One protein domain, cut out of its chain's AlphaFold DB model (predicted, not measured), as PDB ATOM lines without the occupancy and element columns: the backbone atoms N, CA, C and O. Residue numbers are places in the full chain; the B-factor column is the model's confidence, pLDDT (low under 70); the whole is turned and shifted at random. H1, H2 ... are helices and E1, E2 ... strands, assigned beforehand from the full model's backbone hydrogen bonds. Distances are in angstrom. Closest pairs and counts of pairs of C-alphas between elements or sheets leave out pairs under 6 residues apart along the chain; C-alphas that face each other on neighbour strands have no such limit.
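This is residues 96 to 156 of the 522 residues of the protein "S-adenosyl-L-methionine-dependent methyltransferase" of Scenedesmus sp. NREL 46B-D3 (UniProt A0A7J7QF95). This domain has little regular structure: loops make most of its small body, with helix H1 and the short strand E1 toward one end and the short helix H2 toward the other, where both ends of the printed part lie. The printed part has 61 residues with two named helices and one named strand, in the order H1, E1, H2; these hold 21 residues, mostly helix. It is compact, with a radius of gyration of the C-alphas of 10.6 A and spans of 29 by 21 by 16 A.

Residues 96 to 117 hold no named element. The closest C-alphas of H1, residues 118 to 130, and E1, residues 137 to 140, are those of Gln 128 and Ser 138, 6.2 A apart. E1 pairs with no named strand, and is apart from H2, residues 148 to 151. H1 and H2 are close but not clearly touching; their closest C-alphas, of Gln 120 and Cys 151, are 7.4 A apart. In H1 every O i to N i+4 pair is within hydrogen-bond range; H2 is too short for such a pair.

H1 runs 18.4 A from C-alpha 118 at (288.906, 341.839, 202.688), E1 9.5 A, and H2 5.0 A to C-alpha 151 at (290.460, 342.322, 191.018).

The C-alphas farthest apart, of His 96 and Gly 132, are 30.0 A apart. The printed part has no cut, and both links are short. Residues 114 to 115 are under pLDDT 70.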
ATOM      1  N   HIS A  96     292.589 334.191 183.309       82.25
ATOM      2  CA  HIS A  96     292.078 335.151 182.335       82.25
ATOM      3  C   HIS A  96     292.280 336.574 182.856       82.25
ATOM      4  O   HIS A  96     291.934 336.890 183.996       82.25
ATOM      5  N   CYS A  97     292.898 337.417 182.031       87.19
ATOM      6  CA  CYS A  97     293.258 338.786 182.385       87.19
ATOM      7  C   CYS A  97     293.396 339.618 181.103       87.19
ATOM      8  O   CYS A  97     294.339 339.404 180.342       87.19
ATOM      9  N   SER A  98     292.470 340.545 180.848       88.81
ATOM     10  CA  SER A  98     292.524 341.426 179.667       88.81
ATOM     11  C   SER A  98     292.532 342.917 179.997       88.81
ATOM     12  O   SER A  98     293.024 343.699 179.187       88.81
ATOM     13  N   ASN A  99     292.031 343.335 181.170       90.50
ATOM     14  CA  ASN A  99     291.901 344.758 181.532       90.50
ATOM     15  C   ASN A  99     291.202 345.597 180.444       90.50
ATOM     16  O   ASN A  99     291.617 346.724 180.174       90.50
ATOM     17  N   SER A 100     290.211 345.004 179.772       89.62
ATOM     18  CA  SER A 100     289.535 345.557 178.592       89.62
ATOM     19  C   SER A 100     288.162 346.161 178.897       89.62
ATOM     20  O   SER A 100     287.504 346.657 177.985       89.62
ATOM     21  N   CYS A 101     287.695 346.090 180.145       91.00
ATOM     22  CA  CYS A 101     286.446 346.727 180.550       91.00
ATOM     23  C   CYS A 101     286.582 348.254 180.614       91.00
ATOM     24  O   CYS A 101     287.646 348.777 180.930       91.00
ATOM     25  N   TYR A 102     285.480 348.971 180.381       91.81
ATOM     26  CA  TYR A 102     285.442 350.437 180.437       91.81
ATOM     27  C   TYR A 102     285.684 351.025 181.837       91.81
ATOM     28  O   TYR A 102     286.160 352.153 181.929       91.81
ATOM     29  N   LYS A 103     285.358 350.281 182.902       91.62
ATOM     30  CA  LYS A 103     285.670 350.656 184.289       91.62
ATOM     31  C   LYS A 103     286.948 350.029 184.828       91.62
ATOM     32  O   LYS A 103     287.326 350.313 185.951       91.62
ATOM     33  N   ALA A 104     287.639 349.215 184.029       91.25
ATOM     34  CA  ALA A 104     288.863 348.607 184.518       91.25
ATOM     35  C   ALA A 104     289.878 349.682 184.916       91.25
ATOM     36  O   ALA A 104     290.071 350.660 184.186       91.25
ATOM     37  N   ARG A 105     290.641 349.403 185.978       90.88
ATOM     38  CA  ARG A 105     291.706 350.263 186.520       90.88
ATOM     39  C   ARG A 105     291.184 351.479 187.294       90.88
ATOM     40  O   ARG A 105     291.929 352.457 187.412       90.88
ATOM     41  N   ASP A 106     289.952 351.440 187.796       89.88
ATOM     42  CA  ASP A 106     289.391 352.479 188.669       89.88
ATOM     43  C   ASP A 106     289.564 352.159 190.169       89.88
ATOM     44  O   ASP A 106     289.307 353.007 191.029       89.88
ATOM     45  N   GLY A 107     290.093 350.968 190.476       86.38
ATOM     46  CA  GLY A 107     290.369 350.499 191.830       86.38
ATOM     47  C   GLY A 107     289.178 349.828 192.515       86.38
ATOM     48  O   GLY A 107     289.278 349.516 193.704       86.38
ATOM     49  N   VAL A 108     288.070 349.599 191.804       87.25
ATOM     50  CA  VAL A 108     286.896 348.864 192.280       87.25
ATOM     51  C   VAL A 108     286.780 347.564 191.505       87.25
ATOM     52  O   VAL A 108     286.870 347.540 190.291       87.25
ATOM     53  N   CYS A 109     286.550 346.455 192.210       88.12
ATOM     54  CA  CYS A 109     286.406 345.171 191.541       88.12
ATOM     55  C   CYS A 109     284.996 344.983 190.955       88.12
ATOM     56  O   CYS A 109     284.092 344.485 191.641       88.12
ATOM     57  N   ASP A 110     284.834 345.355 189.685       89.44
ATOM     58  CA  ASP A 110     283.548 345.569 189.008       89.44
ATOM     59  C   ASP A 110     282.982 344.343 188.272       89.44
ATOM     60  O   ASP A 110     281.936 344.404 187.622       89.44
ATOM     61  N   GLU A 111     283.656 343.202 188.369       86.44
ATOM     62  CA  GLU A 111     283.207 341.923 187.799       86.44
ATOM     63  C   GLU A 111     282.367 341.074 188.781       86.44
ATOM     64  O   GLU A 111     281.980 339.950 188.468       86.44
ATOM     65  N   GLY A 112     282.096 341.583 189.992       79.00
ATOM     66  CA  GLY A 112     281.199 340.938 190.965       79.00
ATOM     67  C   GLY A 112     281.699 339.600 191.521       79.00
ATOM     68  O   GLY A 112     280.900 338.700 191.816       79.00
ATOM     69  N   ARG A 113     283.021 339.416 191.636       80.38
ATOM     70  CA  ARG A 113     283.609 338.137 192.065       80.38
ATOM     71  C   ARG A 113     283.141 337.702 193.464       80.38
ATOM     72  O   ARG A 113     283.078 338.535 194.364       80.38
ATOM     73  N   PRO A 114     282.866 336.402 193.680       69.06
ATOM     74  CA  PRO A 114     282.365 335.913 194.967       69.06
ATOM     75  C   PRO A 114     283.433 335.888 196.075       69.06
ATOM     76  O   PRO A 114     283.103 336.078 197.239       69.06
ATOM     77  N   ASN A 115     284.712 335.695 195.727       68.88
ATOM     78  CA  ASN A 115     285.817 335.520 196.681       68.88
ATOM     79  C   ASN A 115     286.804 336.701 196.636       68.88
ATOM     80  O   ASN A 115     287.986 336.529 196.338       68.88
ATOM     81  N   ALA A 116     286.311 337.919 196.861       71.12
ATOM     82  CA  ALA A 116     287.156 339.106 196.982       71.12
ATOM     83  C   ALA A 116     287.960 339.080 198.301       71.12
ATOM     84  O   ALA A 116     287.466 338.594 199.319       71.12
ATOM     85  N   SER A 117     289.190 339.606 198.303       79.31
ATOM     86  CA  SER A 117     289.965 339.819 199.541       79.31
ATOM     87  C   SER A 117     289.271 340.840 200.461       79.31
ATOM     88  O   SER A 117     288.478 341.638 199.964       79.31
ATOM     89  N   PRO A 118     289.566 340.896 201.775       81.38
ATOM     90  CA  PRO A 118     288.906 341.839 202.688       81.38
ATOM     91  C   PRO A 118     288.968 343.307 202.232       81.38
ATOM     92  O   PRO A 118     287.974 344.022 202.312       81.38
ATOM     93  N   ALA A 119     290.105 343.738 201.675       80.44
ATOM     94  CA  ALA A 119     290.259 345.085 201.125       80.44
ATOM     95  C   ALA A 119     289.354 345.318 199.901       80.44
ATOM     96  O   ALA A 119     288.670 346.336 199.815       80.44
ATOM     97  N   GLN A 120     289.290 344.343 198.990       78.38
ATOM     98  CA  GLN A 120     288.411 344.394 197.818       78.38
ATOM     99  C   GLN A 120     286.929 344.353 198.217       78.38
ATOM    100  O   GLN A 120     286.118 345.058 197.628       78.38
ATOM    101  N   GLN A 121     286.572 343.576 199.244       78.38
ATOM    102  CA  GLN A 121     285.215 343.548 199.796       78.38
ATOM    103  C   GLN A 121     284.825 344.911 200.371       78.38
ATOM    104  O   GLN A 121     283.715 345.373 200.126       78.38
ATOM    105  N   GLN A 122     285.729 345.583 201.089       81.81
ATOM    106  CA  GLN A 122     285.472 346.920 201.620       81.81
ATOM    107  C   GLN A 122     285.267 347.948 200.495       81.81
ATOM    108  O   GLN A 122     284.302 348.711 200.532       81.81
ATOM    109  N   GLN A 123     286.115 347.922 199.462       80.75
ATOM    110  CA  GLN A 123     285.963 348.778 198.279       80.75
ATOM    111  C   GLN A 123     284.631 348.525 197.562       80.75
ATOM    112  O   GLN A 123     283.915 349.466 197.223       80.75
ATOM    113  N   GLN A 124     284.255 347.255 197.390       78.94
ATOM    114  CA  GLN A 124     282.968 346.876 196.812       78.94
ATOM    115  C   GLN A 124     281.798 347.357 197.672       78.94
ATOM    116  O   GLN A 124     280.849 347.913 197.135       78.94
ATOM    117  N   GLN A 125     281.857 347.210 198.996       82.12
ATOM    118  CA  GLN A 125     280.812 347.689 199.907       82.12
ATOM    119  C   GLN A 125     280.677 349.218 199.885       82.12
ATOM    120  O   GLN A 125     279.574 349.759 199.963       82.12
ATOM    121  N   GLU A 126     281.783 349.950 199.772       84.44
ATOM    122  CA  GLU A 126     281.759 351.402 199.581       84.44
ATOM    123  C   GLU A 126     281.138 351.788 198.236       84.44
ATOM    124  O   GLU A 126     280.268 352.662 198.205       84.44
ATOM    125  N   ALA A 127     281.509 351.109 197.148       82.88
ATOM    126  CA  ALA A 127     280.905 351.312 195.834       82.88
ATOM    127  C   ALA A 127     279.398 350.991 195.838       82.88
ATOM    128  O   ALA A 127     278.604 351.789 195.345       82.88
ATOM    129  N   GLN A 128     278.992 349.888 196.475       84.69
ATOM    130  CA  GLN A 128     277.592 349.490 196.654       84.69
ATOM    131  C   GLN A 128     276.788 350.574 197.374       84.69
ATOM    132  O   GLN A 128     275.729 350.972 196.893       84.69
ATOM    133  N   ARG A 129     277.317 351.111 198.484       85.69
ATOM    134  CA  ARG A 129     276.670 352.201 199.231       85.69
ATOM    135  C   ARG A 129     276.527 353.467 198.393       85.69
ATOM    136  O   ARG A 129     275.467 354.080 198.413       85.69
ATOM    137  N   ARG A 130     277.558 353.840 197.627       87.06
ATOM    138  CA  ARG A 130     277.503 355.000 196.717       87.06
ATOM    139  C   ARG A 130     276.461 354.827 195.609       87.06
ATOM    140  O   ARG A 130     275.872 355.812 195.184       87.06
ATOM    141  N   GLN A 131     276.236 353.594 195.159       84.12
ATOM    142  CA  GLN A 131     275.236 353.248 194.145       84.12
ATOM    143  C   GLN A 131     273.834 352.992 194.728       84.12
ATOM    144  O   GLN A 131     272.901 352.754 193.967       84.12
ATOM    145  N   GLY A 132     273.670 353.013 196.057       88.06
ATOM    146  CA  GLY A 132     272.395 352.712 196.712       88.06
ATOM    147  C   GLY A 132     271.952 351.249 196.587       88.06
ATOM    148  O   GLY A 132     270.757 350.968 196.652       88.06
ATOM    149  N   LEU A 133     272.885 350.311 196.386       88.62
ATOM    150  CA  LEU A 133     272.567 348.886 196.268       88.62
ATOM    151  C   LEU A 133     272.289 348.244 197.643       88.62
ATOM    152  O   LEU A 133     272.947 348.602 198.626       88.62
ATOM    153  N   PRO A 134     271.360 347.268 197.735       89.31
ATOM    154  CA  PRO A 134     271.115 346.531 198.972       89.31
ATOM    155  C   PRO A 134     272.343 345.747 199.452       89.31
ATOM    156  O   PRO A 134     273.192 345.330 198.662       89.31
ATOM    157  N   ALA A 135     272.401 345.465 200.755       85.06
ATOM    158  CA  ALA A 135     273.466 344.651 201.332       85.06
ATOM    159  C   ALA A 135     273.558 343.271 200.652       85.06
ATOM    160  O   ALA A 135     272.547 342.624 200.379       85.06
ATOM    161  N   GLY A 136     274.779 342.808 200.372       84.50
ATOM    162  CA  GLY A 136     275.014 341.523 199.702       84.50
ATOM    163  C   GLY A 136     274.673 341.510 198.208       84.50
ATOM    164  O   GLY A 136     274.613 340.429 197.621       84.50
ATOM    165  N   VAL A 137     274.434 342.676 197.600       89.50
ATOM    166  CA  VAL A 137     274.244 342.836 196.154       89.50
ATOM    167  C   VAL A 137     275.342 343.728 195.595       89.50
ATOM    168  O   VAL A 137     275.535 344.846 196.056       89.50
ATOM    169  N   SER A 138     276.053 343.240 194.582       89.69
ATOM    170  CA  SER A 138     277.094 343.981 193.868       89.69
ATOM    171  C   SER A 138     276.626 344.373 192.473       89.69
ATOM    172  O   SER A 138     276.053 343.542 191.767       89.69
ATOM    173  N   GLY A 139     276.931 345.598 192.046       91.69
ATOM    174  CA  GLY A 139     276.871 345.967 190.633       91.69
ATOM    175  C   GLY A 139     277.948 345.215 189.853       91.69
ATOM    176  O   GLY A 139     279.063 345.048 190.344       91.69
ATOM    177  N   VAL A 140     277.600 344.732 188.662       93.75
ATOM    178  CA  VAL A 140     278.527 344.067 187.743       93.75
ATOM    179  C   VAL A 140     278.614 344.916 186.485       93.75
ATOM    180  O   VAL A 140     277.665 345.020 185.709       93.75
ATOM    181  N   HIS A 141     279.756 345.564 186.297       93.25
ATOM    182  CA  HIS A 141     280.012 346.440 185.158       93.25
ATOM    183  C   HIS A 141     280.984 345.821 184.157       93.25
ATOM    184  O   HIS A 141     280.975 346.208 182.985       93.25
ATOM    185  N   CYS A 142     281.786 344.856 184.601       93.06
ATOM    186  CA  CYS A 142     282.823 344.217 183.813       93.06
ATOM    187  C   CYS A 142     282.575 342.718 183.656       93.06
ATOM    188  O   CYS A 142     282.069 342.049 184.553       93.06
ATOM    189  N   ASP A 143     282.955 342.184 182.497       93.19
ATOM    190  CA  ASP A 143     283.015 340.743 182.284       93.19
ATOM    191  C   ASP A 143     284.158 340.123 183.096       93.19
ATOM    192  O   ASP A 143     285.154 340.782 183.412       93.19
ATOM    193  N   LEU A 144     284.053 338.829 183.379       90.19
ATOM    194  CA  LEU A 144     285.031 338.107 184.193       90.19
ATOM    195  C   LEU A 144     286.432 338.170 183.561       90.19
ATOM    196  O   LEU A 144     286.593 337.939 182.366       90.19
ATOM    197  N   GLY A 145     287.456 338.510 184.335       88.31
ATOM    198  CA  GLY A 145     288.840 338.660 183.874       88.31
ATOM    199  C   GLY A 145     289.113 339.935 183.066       88.31
ATOM    200  O   GLY A 145     290.264 340.178 182.685       88.31
ATOM    201  N   THR A 146     288.102 340.775 182.814       91.06
ATOM    202  CA  THR A 146     288.278 342.046 182.089       91.06
ATOM    203  C   THR A 146     288.654 343.222 182.981       91.06
ATOM    204  O   THR A 146     289.014 344.269 182.445       91.06
ATOM    205  N   ASP A 147     288.652 343.030 184.301       90.44
ATOM    206  CA  ASP A 147     289.019 344.019 185.321       90.44
ATOM    207  C   ASP A 147     290.120 343.492 186.273       90.44
ATOM    208  O   ASP A 147     290.058 343.468 187.500       90.44
ATOM    209  N   CYS A 148     291.165 342.956 185.659       88.88
ATOM    210  CA  CYS A 148     292.211 342.193 186.327       88.88
ATOM    211  C   CYS A 148     293.193 343.046 187.152       88.88
ATOM    212  O   CYS A 148     293.837 342.525 188.058       88.88
ATOM    213  N   ARG A 149     293.357 344.340 186.862       88.88
ATOM    214  CA  ARG A 149     294.231 345.228 187.643       88.88
ATOM    215  C   ARG A 149     293.653 345.478 189.033       88.88
ATOM    216  O   ARG A 149     294.424 345.528 189.987       88.88
ATOM    217  N   ASP A 150     292.332 345.577 189.124       88.12
ATOM    218  CA  ASP A 150     291.631 345.903 190.364       88.12
ATOM    219  C   ASP A 150     291.306 344.619 191.139       88.12
ATOM    220  O   ASP A 150     291.539 344.500 192.347       88.12
ATOM    221  N   CYS A 151     290.860 343.587 190.422       85.44
ATOM    222  CA  CYS A 151     290.460 342.322 191.018       85.44
ATOM    223  C   CYS A 151     291.578 341.263 191.106       85.44
ATOM    224  O   CYS A 151     291.489 340.333 191.911       85.44
ATOM    225  N   GLY A 152     292.625 341.351 190.286       88.06
ATOM    226  CA  GLY A 152     293.514 340.226 189.969       88.06
ATOM    227  C   GLY A 152     292.931 339.306 188.880       88.06
ATOM    228  O   GLY A 152     291.774 339.463 188.486       88.06
ATOM    229  N   PRO A 153     293.691 338.312 188.384       87.75
ATOM    230  CA  PRO A 153     293.225 337.426 187.315       87.75
ATOM    231  C   PRO A 153     291.979 336.635 187.729       87.75
ATOM    232  O   PRO A 153     291.850 336.222 188.883       87.75
ATOM    233  N   TRP A 154     291.082 336.389 186.774       86.25
ATOM    234  CA  TRP A 154     289.982 335.446 186.953       86.25
ATOM    235  C   TRP A 154     290.477 334.019 186.711       86.25
ATOM    236  O   TRP A 154     291.272 333.771 185.802       86.25
ATOM    237  N   HIS A 155     290.005 333.077 187.521       80.00
ATOM    238  CA  HIS A 155     290.357 331.666 187.421       80.00
ATOM    239  C   HIS A 155     289.121 330.869 187.000       80.00
ATOM    240  O   HIS A 155     288.226 330.643 187.810       80.00
ATOM    241  N   GLY A 156     289.065 330.455 185.733       75.56
ATOM    242  CA  GLY A 156     287.907 329.762 185.155       75.56
ATOM    243  C   GLY A 156     287.560 330.268 183.756       75.56
ATOM    244  O   GLY A 156     288.245 331.132 183.224       75.56
TER     245      GLY A 156